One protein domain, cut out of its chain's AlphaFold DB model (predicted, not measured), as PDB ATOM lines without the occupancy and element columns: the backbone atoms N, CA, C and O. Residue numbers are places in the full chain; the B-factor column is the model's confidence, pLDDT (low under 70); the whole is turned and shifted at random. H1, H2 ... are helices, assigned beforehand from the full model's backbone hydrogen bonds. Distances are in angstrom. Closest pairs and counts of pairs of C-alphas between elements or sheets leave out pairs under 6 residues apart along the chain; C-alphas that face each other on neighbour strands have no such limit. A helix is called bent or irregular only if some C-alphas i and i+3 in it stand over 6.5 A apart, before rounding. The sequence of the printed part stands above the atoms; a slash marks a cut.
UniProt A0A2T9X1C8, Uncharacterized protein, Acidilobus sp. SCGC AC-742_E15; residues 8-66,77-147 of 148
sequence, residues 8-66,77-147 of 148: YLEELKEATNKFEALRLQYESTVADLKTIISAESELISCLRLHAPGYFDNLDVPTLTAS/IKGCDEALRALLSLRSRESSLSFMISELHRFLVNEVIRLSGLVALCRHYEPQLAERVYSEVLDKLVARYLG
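What this domain is: This is residues 8 to 66 and 77 to 147 of the 148 residues of an uncharacterized protein of Acidilobus sp. SCGC AC-742_E15 (UniProt A0A2T9X1C8). Two long helices, H1 and H2, lie side by side and run the same way, making a long rod, and a shorter kinked helix, H3, folds back from the end of H2 to pack on both near that end of the rod. After H1 the printed part turns back as a stretch with no named element, residues 51 to 66, and breaks off at a cut before H2. The printed part has 130 residues, with three named helices in the order H1, H2, H3 and no named strand; the class is all helix, with 108 residues in the helices. The whole is loose, with a radius of gyration of the C-alphas of 20.3 A, and spans 67 by 25 by 18 A.

How they stand to each other: H1, residues 8 to 50, H2, residues 80 to 125, and H3, residues 127 to 145, form a bundle, three helices that touch one another, their packing mostly aligned. H1 and H2 touch with 48 pairs of C-alphas within 8 A, at a shallow tilt of 19 degrees, the same way. Their closest C-alphas, those of Leu 12 and Leu 87, are 5.2 A apart. H1 touches H3 with residues 32 to 43 alone, at a shallow tilt of 24 degrees, opposite ways; the closest C-alphas, those of Ala 39 and Val 133, are 6.6 A apart. H2 and H3 form a helical hairpin across a tight link of 1 residue, and H2 touches H3 with residues 105 to 123 alone. Their closest C-alphas, those of Arg 123 and Ala 130, are 5.0 A apart, and they run opposite ways at a shallow tilt of 33 degrees, only just short of steep. H3 has a kink of 42 degrees near residue 134 and is irregular: C-alphas 136 and 139 are 7.2 A apart. In H1 every O i to N i+4 pair is within hydrogen-bond range; in H2 it is 40 of 42 and in H3 13 of 15.

Where its parts are: H1 begins at C-alpha 8, at (225.340, 130.199, 183.215), and has 43 residues over 62.3 A, ending at C-alpha 50, at (214.429, 68.844, 184.646). H2, the longest helix with 46 residues, measures 65.7 A from C-alpha 80 to C-alpha 125. H3 has 19 residues over 24.3 A and ends at C-alpha 145, at (221.114, 95.714, 173.097).

The domain as a whole: The two C-alphas farthest apart, those of Ala 51 and Gly 79, are 67.0 A apart. Residues 67 to 76 are cut out and not printed, and C-alphas 66 and 77 are 28.7 A apart across the cut, which falls in the link from H1 to H2. The mean pLDDT of the printed part is 89.5; residues 62 to 66 and residue 78 are under 70.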
ATOM      1  N   TYR A   8     225.436 131.484 182.517       84.94
ATOM      2  CA  TYR A   8     225.340 130.199 183.215       84.94
ATOM      3  C   TYR A   8     223.903 129.783 183.546       84.94
ATOM      4  O   TYR A   8     223.675 128.600 183.760       84.94
ATOM      5  N   LEU A   9     222.927 130.700 183.573       83.06
ATOM      6  CA  LEU A   9     221.524 130.342 183.814       83.06
ATOM      7  C   LEU A   9     220.924 129.552 182.642       83.06
ATOM      8  O   LEU A   9     220.230 128.560 182.867       83.06
ATOM      9  N   GLU A  10     221.232 129.940 181.403       85.00
ATOM     10  CA  GLU A  10     220.789 129.202 180.213       85.00
ATOM     11  C   GLU A  10     221.526 127.862 180.084       85.00
ATOM     12  O   GLU A  10     220.893 126.824 179.886       85.00
ATOM     13  N   GLU A  11     222.846 127.849 180.304       89.00
ATOM     14  CA  GLU A  11     223.637 126.607 180.294       89.00
ATOM     15  C   GLU A  11     223.183 125.624 181.384       89.00
ATOM     16  O   GLU A  11     223.177 124.408 181.177       89.00
ATOM     17  N   LEU A  12     222.760 126.133 182.543       87.44
ATOM     18  CA  LEU A  12     222.220 125.328 183.634       87.44
ATOM     19  C   LEU A  12     220.871 124.701 183.276       87.44
ATOM     20  O   LEU A  12     220.636 123.533 183.593       87.44
ATOM     21  N   LYS A  13     219.998 125.439 182.586       86.75
ATOM     22  CA  LYS A  13     218.722 124.909 182.093       86.75
ATOM     23  C   LYS A  13     218.943 123.789 181.076       86.75
ATOM     24  O   LYS A  13     218.316 122.735 181.179       86.75
ATOM     25  N   GLU A  14     219.866 123.980 180.137       89.69
ATOM     26  CA  GLU A  14     220.239 122.947 179.166       89.69
ATOM     27  C   GLU A  14     220.821 121.702 179.854       89.69
ATOM     28  O   GLU A  14     220.372 120.581 179.601       89.69
ATOM     29  N   ALA A  15     221.773 121.892 180.775       89.38
ATOM     30  CA  ALA A  15     222.374 120.802 181.539       89.38
ATOM     31  C   ALA A  15     221.332 120.028 182.364       89.38
ATOM     32  O   ALA A  15     221.433 118.812 182.504       89.38
ATOM     33  N   THR A  16     220.295 120.709 182.858       89.19
ATOM     34  CA  THR A  16     219.189 120.082 183.598       89.19
ATOM     35  C   THR A  16     218.366 119.172 182.707       89.19
ATOM     36  O   THR A  16     218.136 118.020 183.066       89.19
ATOM     37  N   ASN A  17     217.970 119.652 181.528       90.19
ATOM     38  CA  ASN A  17     217.229 118.839 180.565       90.19
ATOM     39  C   ASN A  17     218.035 117.601 180.151       90.19
ATOM     40  O   ASN A  17     217.490 116.502 180.058       90.19
ATOM     41  N   LYS A  18     219.345 117.768 179.942       91.50
ATOM     42  CA  LYS A  18     220.240 116.658 179.606       91.50
ATOM     43  C   LYS A  18     220.360 115.646 180.747       91.50
ATOM     44  O   LYS A  18     220.277 114.446 180.501       91.50
ATOM     45  N   PHE A  19     220.532 116.114 181.983       91.00
ATOM     46  CA  PHE A  19     220.582 115.244 183.157       91.00
ATOM     47  C   PHE A  19     219.277 114.459 183.334       91.00
ATOM     48  O   PHE A  19     219.314 113.258 183.584       91.00
ATOM     49  N   GLU A  20     218.130 115.108 183.141       90.88
ATOM     50  CA  GLU A  20     216.818 114.464 183.231       90.88
ATOM     51  C   GLU A  20     216.630 113.387 182.152       90.88
ATOM     52  O   GLU A  20     216.168 112.286 182.444       90.88
ATOM     53  N   ALA A  21     217.070 113.649 180.917       93.00
ATOM     54  CA  ALA A  21     217.052 112.649 179.852       93.00
ATOM     55  C   ALA A  21     217.922 111.422 180.192       93.00
ATOM     56  O   ALA A  21     217.482 110.285 180.018       93.00
ATOM     57  N   LEU A  22     219.129 111.639 180.730       93.12
ATOM     58  CA  LEU A  22     219.991 110.550 181.205       93.12
ATOM     59  C   LEU A  22     219.349 109.784 182.366       93.12
ATOM     60  O   LEU A  22     219.454 108.562 182.426       93.12
ATOM     61  N   ARG A  23     218.655 110.475 183.275       91.12
ATOM     62  CA  ARG A  23     217.948 109.846 184.396       91.12
ATOM     63  C   ARG A  23     216.874 108.883 183.903       91.12
ATOM     64  O   ARG A  23     216.889 107.720 184.295       91.12
ATOM     65  N   LEU A  24     216.019 109.334 182.986       92.44
ATOM     66  CA  LEU A  24     214.989 108.494 182.369       92.44
ATOM     67  C   LEU A  24     215.599 107.310 181.605       92.44
ATOM     68  O   LEU A  24     215.087 106.191 181.672       92.44
ATOM     69  N   GLN A  25     216.718 107.529 180.907       93.88
ATOM     70  CA  GLN A  25     217.447 106.451 180.242       93.88
ATOM     71  C   GLN A  25     217.957 105.415 181.251       93.88
ATOM     72  O   GLN A  25     217.773 104.216 181.036       93.88
ATOM     73  N   TYR A  26     218.570 105.853 182.351       91.94
ATOM     74  CA  TYR A  26     219.048 104.966 183.409       91.94
ATOM     75  C   TYR A  26     217.900 104.169 184.037       91.94
ATOM     76  O   TYR A  26     217.997 102.950 184.148       91.94
ATOM     77  N   GLU A  27     216.785 104.819 184.371       91.44
ATOM     78  CA  GLU A  27     215.594 104.162 184.923       91.44
ATOM     79  C   GLU A  27     215.020 103.106 183.969       91.44
ATOM     80  O   GLU A  27     214.734 101.986 184.394       91.44
ATOM     81  N   SER A  28     214.920 103.422 182.672       93.19
ATOM     82  CA  SER A  28     214.504 102.456 181.647       93.19
ATOM     83  C   SER A  28     215.467 101.270 181.555       93.19
ATOM     84  O   SER A  28     215.031 100.128 181.462       93.19
ATOM     85  N   THR A  29     216.772 101.528 181.629       92.00
ATOM     86  CA  THR A  29     217.811 100.491 181.562       92.00
ATOM     87  C   THR A  29     217.762  99.577 182.801       92.00
ATOM     88  O   THR A  29     217.886  98.359 182.697       92.00
ATOM     89  N   VAL A  30     217.496 100.135 183.987       91.56
ATOM     90  CA  VAL A  30     217.271  99.359 185.219       91.56
ATOM     91  C   VAL A  30     215.982  98.537 185.143       91.56
ATOM     92  O   VAL A  30     215.939  97.426 185.670       91.56
ATOM     93  N   ALA A  31     214.926  99.062 184.515       92.38
ATOM     94  CA  ALA A  31     213.686  98.316 184.315       92.38
ATOM     95  C   ALA A  31     213.919  97.070 183.445       92.38
ATOM     96  O   ALA A  31     213.506  95.982 183.842       92.38
ATOM     97  N   ASP A  32     214.663  97.205 182.343       94.00
ATOM     98  CA  ASP A  32     215.048  96.069 181.498       94.00
ATOM     99  C   ASP A  32     215.839  95.015 182.286       94.00
ATOM    100  O   ASP A  32     215.556  93.822 182.182       94.00
ATOM    101  N   LEU A  33     216.785  95.443 183.135       92.94
ATOM    102  CA  LEU A  33     217.537  94.522 183.991       92.94
ATOM    103  C   LEU A  33     216.618  93.736 184.937       92.94
ATOM    104  O   LEU A  33     216.773  92.527 185.090       92.94
ATOM    105  N   LYS A  34     215.631  94.393 185.556       92.38
ATOM    106  CA  LYS A  34     214.648  93.706 186.413       92.38
ATOM    107  C   LYS A  34     213.850  92.665 185.631       92.38
ATOM    108  O   LYS A  34     213.613  91.573 186.146       92.38
ATOM    109  N   THR A  35     213.458  92.986 184.400       94.44
ATOM    110  CA  THR A  35     212.765  92.045 183.514       94.44
ATOM    111  C   THR A  35     213.643  90.838 183.188       94.44
ATOM    112  O   THR A  35     213.160  89.710 183.277       94.44
ATOM    113  N   ILE A  36     214.929  91.046 182.886       93.75
ATOM    114  CA  ILE A  36     215.871  89.947 182.630       93.75
ATOM    115  C   ILE A  36     216.028  89.063 183.864       93.75
ATOM    116  O   ILE A  36     215.863  87.855 183.755       93.75
ATOM    117  N   ILE A  37     216.266  89.647 185.040       92.44
ATOM    118  CA  ILE A  37     216.415  88.903 186.301       92.44
ATOM    119  C   ILE A  37     215.193  88.014 186.568       92.44
ATOM    120  O   ILE A  37     215.343  86.849 186.938       92.44
ATOM    121  N   SER A  38     213.982  88.540 186.349       93.94
ATOM    122  CA  SER A  38     212.748  87.759 186.494       93.94
ATOM    123  C   SER A  38     212.701  86.590 185.507       93.94
ATOM    124  O   SER A  38     212.455  85.454 185.910       93.94
ATOM    125  N   ALA A  39     212.988  86.850 184.229       95.31
ATOM    126  CA  ALA A  39     212.981  85.834 183.181       95.31
ATOM    127  C   ALA A  39     214.042  84.744 183.415       95.31
ATOM    128  O   ALA A  39     213.755  83.555 183.279       95.31
ATOM    129  N   GLU A  40     215.255  85.124 183.824       94.06
ATOM    130  CA  GLU A  40     216.305  84.172 184.182       94.06
ATOM    131  C   GLU A  40     215.896  83.302 185.367       94.06
ATOM    132  O   GLU A  40     216.115  82.093 185.336       94.06
ATOM    133  N   SER A  41     215.265  83.883 186.390       93.56
ATOM    134  CA  SER A  41     214.783  83.121 187.544       93.56
ATOM    135  C   SER A  41     213.764  82.052 187.137       93.56
ATOM    136  O   SER A  41     213.819  80.930 187.650       93.56
ATOM    137  N   GLU A  42     212.853  82.363 186.211       94.25
ATOM    138  CA  GLU A  42     211.879  81.400 185.680       94.25
ATOM    139  C   GLU A  42     212.572  80.273 184.897       94.25
ATOM    140  O   GLU A  42     212.317  79.091 185.142       94.25
ATOM    141  N   LEU A  43     213.499  80.617 183.999       94.56
ATOM    142  CA  LEU A  43     214.201  79.638 183.164       94.56
ATOM    143  C   LEU A  43     215.164  78.757 183.968       94.56
ATOM    144  O   LEU A  43     215.230  77.551 183.739       94.56
ATOM    145  N   ILE A  44     215.888  79.319 184.935       93.19
ATOM    146  CA  ILE A  44     216.772  78.548 185.821       93.19
ATOM    147  C   ILE A  44     215.945  77.585 186.679       93.19
ATOM    148  O   ILE A  44     216.362  76.446 186.892       93.19
ATOM    149  N   SER A  45     214.755  77.998 187.125       92.12
ATOM    150  CA  SER A  45     213.828  77.113 187.842       92.12
ATOM    151  C   SER A  45     213.372  75.938 186.969       92.12
ATOM    152  O   SER A  45     213.430  74.797 187.424       92.12
ATOM    153  N   CYS A  46     213.013  76.194 185.703       92.12
ATOM    154  CA  CYS A  46     212.748  75.155 184.695       92.12
ATOM    155  C   CYS A  46     213.928  74.176 184.580       92.12
ATOM    156  O   CYS A  46     213.772  72.969 184.753       92.12
ATOM    157  N   LEU A  47     215.139  74.685 184.357       92.31
ATOM    158  CA  LEU A  47     216.322  73.849 184.154       92.31
ATOM    159  C   LEU A  47     216.657  72.979 185.375       92.31
ATOM    160  O   LEU A  47     216.952  71.794 185.223       92.31
ATOM    161  N   ARG A  48     216.557  73.532 186.588       92.56
ATOM    162  CA  ARG A  48     216.780  72.788 187.840       92.56
ATOM    163  C   ARG A  48     215.736  71.702 188.082       92.56
ATOM    164  O   ARG A  48     216.070  70.671 188.656       92.56
ATOM    165  N   LEU A  49     214.495  71.912 187.638       92.50
ATOM    166  CA  LEU A  49     213.437  70.907 187.738       92.50
ATOM    167  C   LEU A  49     213.736  69.684 186.860       92.50
ATOM    168  O   LEU A  49     213.527  68.552 187.295       92.50
ATOM    169  N   HIS A  50     214.237  69.907 185.641       89.88
ATOM    170  CA  HIS A  50     214.429  68.844 184.646       89.88
ATOM    171  C   HIS A  50     215.821  68.200 184.661       89.88
ATOM    172  O   HIS A  50     215.973  67.064 184.214       89.88
ATOM    173  N   ALA A  51     216.834  68.885 185.193       84.94
ATOM    174  CA  ALA A  51     218.185  68.349 185.373       84.94
ATOM    175  C   ALA A  51     218.797  68.823 186.711       84.94
ATOM    176  O   ALA A  51     219.737  69.632 186.723       84.94
ATOM    177  N   PRO A  52     218.270  68.328 187.849       81.88
ATOM    178  CA  PRO A  52     218.774  68.681 189.174       81.88
ATOM    179  C   PRO A  52     220.250  68.285 189.325       81.88
ATOM    180  O   PRO A  52     220.681  67.255 188.803       81.88
ATOM    181  N   GLY A  53     221.049  69.105 190.012       80.31
ATOM    182  CA  GLY A  53     222.490  68.879 190.180       80.31
ATOM    183  C   GLY A  53     223.354  69.424 189.038       80.31
ATOM    184  O   GLY A  53     224.466  69.885 189.286       80.31
ATOM    185  N   TYR A  54     222.859  69.429 187.795       81.81
ATOM    186  CA  TYR A  54     223.614  69.966 186.653       81.81
ATOM    187  C   TYR A  54     223.578  71.502 186.610       81.81
ATOM    188  O   TYR A  54     224.579  72.145 186.300       81.81
ATOM    189  N   PHE A  55     222.434  72.095 186.971       84.62
ATOM    190  CA  PHE A  55     222.197  73.543 186.918       84.62
ATOM    191  C   PHE A  55     222.189  74.229 188.293       84.62
ATOM    192  O   PHE A  55     221.776  75.384 188.417       84.62
ATOM    193  N   ASP A  56     222.650  73.551 189.341       81.44
ATOM    194  CA  ASP A  56     222.614  74.093 190.705       81.44
ATOM    195  C   ASP A  56     223.499  75.338 190.845       81.44
ATOM    196  O   ASP A  56     223.105  76.293 191.509       81.44
ATOM    197  N   ASN A  57     224.613  75.379 190.109       83.25
ATOM    198  CA  ASN A  57     225.568  76.490 190.097       83.25
ATOM    199  C   ASN A  57     225.114  77.709 189.265       83.25
ATOM    200  O   ASN A  57     225.882  78.659 189.116       83.25
ATOM    201  N   LEU A  58     223.918  77.689 188.657       82.12
ATOM    202  CA  LEU A  58     223.390  78.857 187.947       82.12
ATOM    203  C   LEU A  58     222.802  79.870 188.935       82.12
ATOM    204  O   LEU A  58     221.716  79.671 189.478       82.12
ATOM    205  N   ASP A  59     223.486  80.990 189.128       82.62
ATOM    206  CA  ASP A  59     222.991  82.080 189.971       82.62
ATOM    207  C   ASP A  59     222.099  83.043 189.195       82.62
ATOM    208  O   ASP A  59     222.385  83.345 188.041       82.62
ATOM    209  N   VAL A  60     221.056  83.574 189.831       75.31
ATOM    210  CA  VAL A  60     220.284  84.697 189.281       75.31
ATOM    211  C   VAL A  60     221.038  85.999 189.599       75.31
ATOM    212  O   VAL A  60     221.421  86.186 190.757       75.31
ATOM    213  N   PRO A  61     221.251  86.910 188.633       72.69
ATOM    214  CA  PRO A  61     221.905  88.185 188.898       72.69
ATOM    215  C   PRO A  61     221.156  89.009 189.956       72.69
ATOM    216  O   PRO A  61     219.933  89.155 189.901       72.69
ATOM    217  N   THR A  62     221.889  89.603 190.900       65.44
ATOM    218  CA  THR A  62     221.311  90.444 191.962       65.44
ATOM    219  C   THR A  62     221.576  91.922 191.690       65.44
ATOM    220  O   THR A  62     222.719  92.340 191.507       65.44
ATOM    221  N   LEU A  63     220.531  92.750 191.741       61.75
ATOM    222  CA  LEU A  63     220.648  94.212 191.735       61.75
ATOM    223  C   LEU A  63     221.175  94.697 193.093       61.75
ATOM    224  O   LEU A  63     220.412  94.822 194.048       61.75
ATOM    225  N   THR A  64     222.475  94.970 193.198       54.62
ATOM    226  CA  THR A  64     223.105  95.403 194.463       54.62
ATOM    227  C   THR A  64     223.309  96.915 194.583       54.62
ATOM    228  O   THR A  64     223.680  97.387 195.656       54.62
ATOM    229  N   ALA A  65     223.031  97.697 193.536       52.16
ATOM    230  CA  ALA A  65     223.274  99.138 193.529       52.16
ATOM    231  C   ALA A  65     221.975  99.956 193.440       52.16
ATOM    232  O   ALA A  65     221.235  99.875 192.459       52.16
ATOM    233  N   SER A  66     221.727 100.797 194.449       54.88
ATOM    234  CA  SER A  66     220.797 101.923 194.358       54.88
ATOM    235  C   SER A  66     221.589 103.201 194.077       54.88
ATOM    236  O   SER A  66     222.588 103.496 194.731       54.88
ATOM    237  N   ILE A  77     217.988 129.923 192.275       71.75
ATOM    238  CA  ILE A  77     219.296 130.458 191.852       71.75
ATOM    239  C   ILE A  77     219.112 131.874 191.298       71.75
ATOM    240  O   ILE A  77     218.467 132.062 190.267       71.75
ATOM    241  N   LYS A  78     219.661 132.878 191.994       68.75
ATOM    242  CA  LYS A  78     219.514 134.303 191.631       68.75
ATOM    243  C   LYS A  78     220.847 134.962 191.267       68.75
ATOM    244  O   LYS A  78     220.840 135.977 190.576       68.75
ATOM    245  N   GLY A  79     221.974 134.395 191.712       79.69
ATOM    246  CA  GLY A  79     223.322 134.903 191.442       79.69
ATOM    247  C   GLY A  79     224.086 134.124 190.365       79.69
ATOM    248  O   GLY A  79     223.884 132.926 190.179       79.69
ATOM    249  N   CYS A  80     225.018 134.794 189.678       84.56
ATOM    250  CA  CYS A  80     225.814 134.164 188.617       84.56
ATOM    251  C   CYS A  80     226.831 133.140 189.153       84.56
ATOM    252  O   CYS A  80     227.020 132.083 188.553       84.56
ATOM    253  N   ASP A  81     227.411 133.393 190.329       85.25
ATOM    254  CA  ASP A  81     228.301 132.440 191.005       85.25
ATOM    255  C   ASP A  81     227.549 131.201 191.508       85.25
ATOM    256  O   ASP A  81     228.067 130.084 191.456       85.25
ATOM    257  N   GLU A  82     226.308 131.379 191.970       85.44
ATOM    258  CA  GLU A  82     225.426 130.270 192.352       85.44
ATOM    259  C   GLU A  82     225.075 129.416 191.129       85.44
ATOM    260  O   GLU A  82     225.156 128.189 191.199       85.44
ATOM    261  N   ALA A  83     224.762 130.057 189.996       85.62
ATOM    262  CA  ALA A  83     224.501 129.376 188.732       85.62
ATOM    263  C   ALA A  83     225.723 128.586 188.245       85.62
ATOM    264  O   ALA A  83     225.581 127.426 187.860       85.62
ATOM    265  N   LEU A  84     226.929 129.158 188.337       87.50
ATOM    266  CA  LEU A  84     228.171 128.466 187.985       87.50
ATOM    267  C   LEU A  84     228.419 127.243 188.881       87.50
ATOM    268  O   LEU A  84     228.731 126.163 188.381       87.50
ATOM    269  N   ARG A  85     228.252 127.373 190.204       87.50
ATOM    270  CA  ARG A  85     228.415 126.243 191.139       87.50
ATOM    271  C   ARG A  85     227.396 125.137 190.880       87.50
ATOM    272  O   ARG A  85     227.761 123.961 190.878       87.50
ATOM    273  N   ALA A  86     226.137 125.505 190.643       87.31
ATOM    274  CA  ALA A  86     225.086 124.556 190.299       87.31
ATOM    275  C   ALA A  86     225.392 123.836 188.980       87.31
ATOM    276  O   ALA A  86     225.275 122.613 188.914       87.31
ATOM    277  N   LEU A  87     225.863 124.569 187.966       88.69
ATOM    278  CA  LEU A  87     226.240 124.014 186.669       88.69
ATOM    279  C   LEU A  87     227.389 123.010 186.800       88.69
ATOM    280  O   LEU A  87     227.282 121.898 186.291       88.69
ATOM    281  N   LEU A  88     228.459 123.357 187.522       89.50
ATOM    282  CA  LEU A  88     229.597 122.455 187.744       89.50
ATOM    283  C   LEU A  88     229.184 121.178 188.490       89.50
ATOM    284  O   LEU A  88     229.557 120.077 188.085       89.50
ATOM    285  N   SER A  89     228.373 121.316 189.545       88.31
ATOM    286  CA  SER A  89     227.826 120.175 190.287       88.31
ATOM    287  C   SER A  89     226.986 119.270 189.382       88.31
ATOM    288  O   SER A  89     227.180 118.055 189.345       88.31
ATOM    289  N   LEU A  90     226.099 119.860 188.579       89.69
ATOM    290  CA  LEU A  90     225.226 119.117 187.679       89.69
ATOM    291  C   LEU A  90     226.008 118.390 186.580       89.69
ATOM    292  O   LEU A  90     225.750 117.215 186.339       89.69
ATOM    293  N   ARG A  91     227.010 119.033 185.970       89.69
ATOM    294  CA  ARG A  91     227.888 118.408 184.961       89.69
ATOM    295  C   ARG A  91     228.706 117.250 185.532       89.69
ATOM    296  O   ARG A  91     228.901 116.239 184.854       89.69
ATOM    297  N   SER A  92     229.150 117.360 186.786       89.44
ATOM    298  CA  SER A  92     229.803 116.243 187.476       89.44
ATOM    299  C   SER A  92     228.851 115.056 187.622       89.44
ATOM    300  O   SER A  92     229.235 113.928 187.328       89.44
ATOM    301  N   ARG A  93     227.602 115.299 188.037       88.81
ATOM    302  CA  ARG A  93     226.591 114.242 188.194       88.81
ATOM    303  C   ARG A  93     226.154 113.647 186.859       88.81
ATOM    304  O   ARG A  93     225.956 112.441 186.784       88.81
ATOM    305  N   GLU A  94     226.040 114.472 185.820       90.75
ATOM    306  CA  GLU A  94     225.795 114.051 184.436       90.75
ATOM    307  C   GLU A  94     226.853 113.037 183.992       90.75
ATOM    308  O   GLU A  94     226.509 111.946 183.548       90.75
ATOM    309  N   SER A  95     228.134 113.355 184.205       90.62
ATOM    310  CA  SER A  95     229.254 112.479 183.840       90.62
ATOM    311  C   SER A  95     229.206 111.146 184.591       90.62
ATOM    312  O   SER A  95     229.341 110.086 183.979       90.62
ATOM    313  N   SER A  96     228.950 111.182 185.905       90.12
ATOM    314  CA  SER A  96     228.776 109.964 186.705       90.12
ATOM    315  C   SER A  96     227.599 109.121 186.213       90.12
ATOM    316  O   SER A  96     227.714 107.902 186.118       90.12
ATOM    317  N   LEU A  97     226.472 109.751 185.874       91.06
ATOM    318  CA  LEU A  97     225.284 109.055 185.388       91.06
ATOM    319  C   LEU A  97     225.506 108.429 184.010       91.06
ATOM    320  O   LEU A  97     225.166 107.266 183.816       91.06
ATOM    321  N   SER A  98     226.141 109.143 183.081       92.25
ATOM    322  CA  SER A  98     226.533 108.584 181.783       92.25
ATOM    323  C   SER A  98     227.474 107.386 181.925       92.25
ATOM    324  O   SER A  98     227.312 106.396 181.208       92.25
ATOM    325  N   PHE A  99     228.424 107.438 182.865       90.75
ATOM    326  CA  PHE A  99     229.292 106.301 183.167       90.75
ATOM    327  C   PHE A  99     228.488 105.099 183.685       90.75
ATOM    328  O   PHE A  99     228.613 104.004 183.144       90.75
ATOM    329  N   MET A 100     227.594 105.309 184.657       89.88
ATOM    330  CA  MET A 100     226.737 104.243 185.194       89.88
ATOM    331  C   MET A 100     225.829 103.617 184.128       89.88
ATOM    332  O   MET A 100     225.685 102.400 184.097       89.88
ATOM    333  N   ILE A 101     225.250 104.424 183.233       91.75
ATOM    334  CA  ILE A 101     224.459 103.925 182.098       91.75
ATOM    335  C   ILE A 101     225.319 103.051 181.184       91.75
ATOM    336  O   ILE A 101     224.863 101.997 180.751       91.75
ATOM    337  N   SER A 102     226.554 103.465 180.900       91.19
ATOM    338  CA  SER A 102     227.460 102.722 180.016       91.19
ATOM    339  C   SER A 102     227.853 101.368 180.614       91.19
ATOM    340  O   SER A 102     227.794 100.349 179.925       91.19
ATOM    341  N   GLU A 103     228.183 101.340 181.907       90.38
ATOM    342  CA  GLU A 103     228.488 100.098 182.627       90.38
ATOM    343  C   GLU A 103     227.270  99.169 182.685       90.38
ATOM    344  O   GLU A 103     227.378  97.979 182.383       90.38
ATOM    345  N   LEU A 104     226.091  99.718 182.993       89.94
ATOM    346  CA  LEU A 104     224.850  98.950 183.032       89.94
ATOM    347  C   LEU A 104     224.474  98.402 181.649       89.94
ATOM    348  O   LEU A 104     224.038  97.261 181.541       89.94
ATOM    349  N   HIS A 105     224.681  99.176 180.584       91.88
ATOM    350  CA  HIS A 105     224.446  98.723 179.216       91.88
ATOM    351  C   HIS A 105     225.365  97.552 178.848       91.88
ATOM    352  O   HIS A 105     224.902  96.546 178.319       91.88
ATOM    353  N   ARG A 106     226.660  97.640 179.181       90.56
ATOM    354  CA  ARG A 106     227.608  96.539 178.956       90.56
ATOM    355  C   ARG A 106     227.224  95.287 179.742       90.56
ATOM    356  O   ARG A 106     227.331  94.181 179.218       90.56
ATOM    357  N   PHE A 107     226.790  95.462 180.986       90.56
ATOM    358  CA  PHE A 107     226.272  94.369 181.797       90.56
ATOM    359  C   PHE A 107     225.059  93.714 181.120       90.56
ATOM    360  O   PHE A 107     225.060  92.508 180.898       90.56
ATOM    361  N   LEU A 108     224.086  94.514 180.678       92.56
ATOM    362  CA  LEU A 108     222.883  94.034 179.998       92.56
ATOM    363  C   LEU A 108     223.160  93.275 178.704       92.56
ATOM    364  O   LEU A 108     222.495  92.280 178.451       92.56
ATOM    365  N   VAL A 109     224.150  93.684 177.911       94.06
ATOM    366  CA  VAL A 109     224.564  92.925 176.719       94.06
ATOM    367  C   VAL A 109     224.924  91.481 177.088       94.06
ATOM    368  O   VAL A 109     224.458  90.545 176.437       94.06
ATOM    369  N   ASN A 110     225.703  91.286 178.156       92.00
ATOM    370  CA  ASN A 110     226.070  89.946 178.616       92.00
ATOM    371  C   ASN A 110     224.850  89.168 179.123       92.00
ATOM    372  O   ASN A 110     224.699  87.992 178.796       92.00
ATOM    373  N   GLU A 111     223.965  89.827 179.870       92.94
ATOM    374  CA  GLU A 111     222.755  89.195 180.399       92.94
ATOM    375  C   GLU A 111     221.754  88.820 179.293       92.94
ATOM    376  O   GLU A 111     221.125  87.771 179.360       92.94
ATOM    377  N   VAL A 112     221.645  89.595 178.210       95.56
ATOM    378  CA  VAL A 112     220.806  89.239 177.048       95.56
ATOM    379  C   VAL A 112     221.355  88.007 176.320       95.56
ATOM    380  O   VAL A 112     220.593  87.120 175.919       95.56
ATOM    381  N   ILE A 113     222.680  87.903 176.175       94.06
ATOM    382  CA  ILE A 113     223.331  86.716 175.597       94.06
ATOM    383  C   ILE A 113     223.085  85.493 176.487       94.06
ATOM    384  O   ILE A 113     222.709  84.423 176.000       94.06
ATOM    385  N   ARG A 114     223.257  85.655 177.800       93.75
ATOM    386  CA  ARG A 114     223.012  84.608 178.790       93.75
ATOM    387  C   ARG A 114     221.553  84.143 178.772       93.75
ATOM    388  O   ARG A 114     221.309  82.940 178.646       93.75
ATOM    389  N   LEU A 115     220.601  85.077 178.777       95.56
ATOM    390  CA  LEU A 115     219.168  84.807 178.662       95.56
ATOM    391  C   LEU A 115     218.843  84.021 177.385       95.56
ATOM    392  O   LEU A 115     218.068  83.068 177.434       95.56
ATOM    393  N   SER A 116     219.483  84.351 176.259       95.38
ATOM    394  CA  SER A 116     219.336  83.597 175.004       95.38
ATOM    395  C   SER A 116     219.743  82.130 175.153       95.38
ATOM    396  O   SER A 116     219.036  81.235 174.684       95.38
ATOM    397  N   GLY A 117     220.852  81.870 175.850       94.25
ATOM    398  CA  GLY A 117     221.294  80.514 176.176       94.25
ATOM    399  C   GLY A 117     220.299  79.774 177.071       94.25
ATOM    400  O   GLY A 117     219.949  78.629 176.785       94.25
ATOM    401  N   LEU A 118     219.786  80.433 178.113       95.19
ATOM    402  CA  LEU A 118     218.784  79.855 179.016       95.19
ATOM    403  C   LEU A 118     217.475  79.521 178.290       95.19
ATOM    404  O   LEU A 118     216.925  78.439 178.501       95.19
ATOM    405  N   VAL A 119     217.001  80.403 177.403       96.62
ATOM    406  CA  VAL A 119     215.818  80.158 176.562       96.62
ATOM    407  C   VAL A 119     216.043  78.938 175.674       96.62
ATOM    408  O   VAL A 119     215.196  78.047 175.638       96.62
ATOM    409  N   ALA A 120     217.186  78.857 174.988       95.06
ATOM    410  CA  ALA A 120     217.501  77.729 174.115       95.06
ATOM    411  C   ALA A 120     217.562  76.396 174.880       95.06
ATOM    412  O   ALA A 120     217.042  75.389 174.399       95.06
ATOM    413  N   LEU A 121     218.151  76.397 176.080       93.25
ATOM    414  CA  LEU A 121     218.233  75.214 176.936       93.25
ATOM    415  C   LEU A 121     216.859  74.806 177.478       93.25
ATOM    416  O   LEU A 121     216.467  73.649 177.331       93.25
ATOM    417  N   CYS A 122     216.098  75.735 178.067       93.62
ATOM    418  CA  CYS A 122     214.783  75.408 178.621       93.62
ATOM    419  C   CYS A 122     213.793  75.026 177.509       93.62
ATOM    420  O   CYS A 122     212.939  74.184 177.748       93.62
ATOM    421  N   ARG A 123     213.951  75.505 176.263       95.38
ATOM    422  CA  ARG A 123     213.120  75.080 175.118       95.38
ATOM    423  C   ARG A 123     213.154  73.566 174.879       95.38
ATOM    424  O   ARG A 123     212.181  73.028 174.362       95.38
ATOM    425  N   HIS A 124     214.236  72.880 175.254       92.19
ATOM    426  CA  HIS A 124     214.312  71.419 175.166       92.19
ATOM    427  C   HIS A 124     213.343  70.716 176.130       92.19
ATOM    428  O   HIS A 124     212.779  69.683 175.777       92.19
ATOM    429  N   TYR A 125     213.136  71.283 177.320       92.25
ATOM    430  CA  TYR A 125     212.339  70.687 178.394       92.25
ATOM    431  C   TYR A 125     210.919  71.269 178.475       92.25
ATOM    432  O   TYR A 125     209.948  70.525 178.592       92.25
ATOM    433  N   GLU A 126     210.780  72.592 178.352       95.44
ATOM    434  CA  GLU A 126     209.518  73.337 178.389       95.44
ATOM    435  C   GLU A 126     209.411  74.341 177.222       95.44
ATOM    436  O   GLU A 126     209.650  75.543 177.382       95.44
ATOM    437  N   PRO A 127     208.991  73.880 176.028       95.69
ATOM    438  CA  PRO A 127     208.904  74.728 174.839       95.69
ATOM    439  C   PRO A 127     207.983  75.944 175.004       95.69
ATOM    440  O   PRO A 127     208.289  77.018 174.498       95.69
ATOM    441  N   GLN A 128     206.865  75.791 175.726       96.88
ATOM    442  CA  GLN A 128     205.878  76.863 175.916       96.88
ATOM    443  C   GLN A 128     206.420  77.992 176.801       96.88
ATOM    444  O   GLN A 128     206.217  79.165 176.493       96.88
ATOM    445  N   LEU A 129     207.131  77.642 177.877       96.19
ATOM    446  CA  LEU A 129     207.790  78.609 178.752       96.19
ATOM    447  C   LEU A 129     208.870  79.374 177.983       96.19
ATOM    448  O   LEU A 129     208.889  80.604 178.000       96.19
ATOM    449  N   ALA A 130     209.730  78.648 177.268       96.50
ATOM    450  CA  ALA A 130     210.801  79.251 176.488       96.50
ATOM    451  C   ALA A 130     210.269  80.196 175.401       96.50
ATOM    452  O   ALA A 130     210.822  81.275 175.211       96.50
ATOM    453  N   GLU A 131     209.181  79.830 174.718       97.50
ATOM    454  CA  GLU A 131     208.581  80.674 173.680       97.50
ATOM    455  C   GLU A 131     207.918  81.937 174.245       97.50
ATOM    456  O   GLU A 131     208.038  83.018 173.664       97.50
ATOM    457  N   ARG A 132     207.277  81.833 175.417       97.75
ATOM    458  CA  ARG A 132     206.752  83.001 176.132       97.75
ATOM    459  C   ARG A 132     207.876  83.973 176.479       97.75
ATOM    460  O   ARG A 132     207.803  85.144 176.126       97.75
ATOM    461  N   VAL A 133     208.939  83.485 177.122       97.56
ATOM    462  CA  VAL A 133     210.079  84.336 177.503       97.56
ATOM    463  C   VAL A 133     210.769  84.918 176.265       97.56
ATOM    464  O   VAL A 133     211.152  86.088 176.270       97.56
ATOM    465  N   TYR A 134     210.881  84.143 175.184       97.12
ATOM    466  CA  TYR A 134     211.434  84.625 173.923       97.12
ATOM    467  C   TYR A 134     210.645  85.822 173.369       97.12
ATOM    468  O   TYR A 134     211.206  86.902 173.189       97.12
ATOM    469  N   SER A 135     209.344  85.639 173.146       96.12
ATOM    470  CA  SER A 135     208.484  86.624 172.479       96.12
ATOM    471  C   SER A 135     208.161  87.849 173.342       96.12
ATOM    472  O   SER A 135     208.087  88.973 172.842       96.12
ATOM    473  N   GLU A 136     207.972  87.665 174.649       96.44
ATOM    474  CA  GLU A 136     207.575  88.759 175.536       96.44
ATOM    475  C   GLU A 136     208.764  89.616 175.981       96.44
ATOM    476  O   GLU A 136     208.602  90.834 176.149       96.44
ATOM    477  N   VAL A 137     209.941  88.994 176.137       96.69
ATOM    478  CA  VAL A 137     211.126  89.595 176.762       96.69
ATOM    479  C   VAL A 137     212.325  89.614 175.817       96.69
ATOM    480  O   VAL A 137     212.804  90.696 175.473       96.69
ATOM    481  N   LEU A 138     212.826  88.448 175.404       96.62
ATOM    482  CA  LEU A 138     214.146  88.353 174.776       96.62
ATOM    483  C   LEU A 138     214.221  89.071 173.424       96.62
ATOM    484  O   LEU A 138     215.179  89.802 173.200       96.62
ATOM    485  N   ASP A 139     213.221  88.915 172.556       96.12
ATOM    486  CA  ASP A 139     213.217  89.492 171.203       96.12
ATOM    487  C   ASP A 139     213.424  91.019 171.223       96.12
ATOM    488  O   ASP A 139     214.307  91.570 170.564       96.12
ATOM    489  N   LYS A 140     212.699  91.709 172.113       95.56
ATOM    490  CA  LYS A 140     212.815  93.163 172.304       95.56
ATOM    491  C   LYS A 140     214.192  93.571 172.824       95.56
ATOM    492  O   LYS A 140     214.718  94.614 172.437       95.56
ATOM    493  N   LEU A 141     214.766  92.778 173.727       96.12
ATOM    494  CA  LEU A 141     216.065  93.067 174.331       96.12
ATOM    495  C   LEU A 141     217.220  92.787 173.366       96.12
ATOM    496  O   LEU A 141     218.189  93.542 173.353       96.12
ATOM    497  N   VAL A 142     217.108  91.762 172.520       95.38
ATOM    498  CA  VAL A 142     218.070  91.481 171.446       95.38
ATOM    499  C   VAL A 142     218.120  92.654 170.470       95.38
ATOM    500  O   VAL A 142     219.197  93.213 170.257       95.38
ATOM    501  N   ALA A 143     216.963  93.114 169.988       93.94
ATOM    502  CA  ALA A 143     216.898  94.279 169.109       93.94
ATOM    503  C   ALA A 143     217.496  95.536 169.771       93.94
ATOM    504  O   ALA A 143     218.223  96.302 169.136       93.94
ATOM    505  N   ARG A 144     217.233  95.738 171.069       94.62
ATOM    506  CA  ARG A 144     217.686  96.921 171.817       94.62
ATOM    507  C   ARG A 144     219.183  96.923 172.143       94.62
ATOM    508  O   ARG A 144     219.797  97.987 172.079       94.62
ATOM    509  N   TYR A 145     219.752  95.788 172.542       94.62
ATOM    510  CA  TYR A 145     221.114  95.714 173.097       94.62
ATOM    511  C   TYR A 145     222.130  95.065 172.156       94.62
ATOM    512  O   TYR A 145     223.318  95.348 172.273       94.62
ATOM    513  N   LEU A 146     221.687  94.219 171.224       92.50
ATOM    514  CA  LEU A 146     222.564  93.538 170.266       92.50
ATOM    515  C   LEU A 146     222.420  94.082 168.839       92.50
ATOM    516  O   LEU A 146     223.313  93.860 168.022       92.50
ATOM    517  N   GLY A 147     221.339  94.811 168.540       86.69
ATOM    518  CA  GLY A 147     221.080  95.360 167.205       86.69
ATOM    519  C   GLY A 147     220.812  94.284 166.148       86.69
ATOM    520  O   GLY A 147     221.118  94.503 164.975       86.69
TER     521      GLY A 147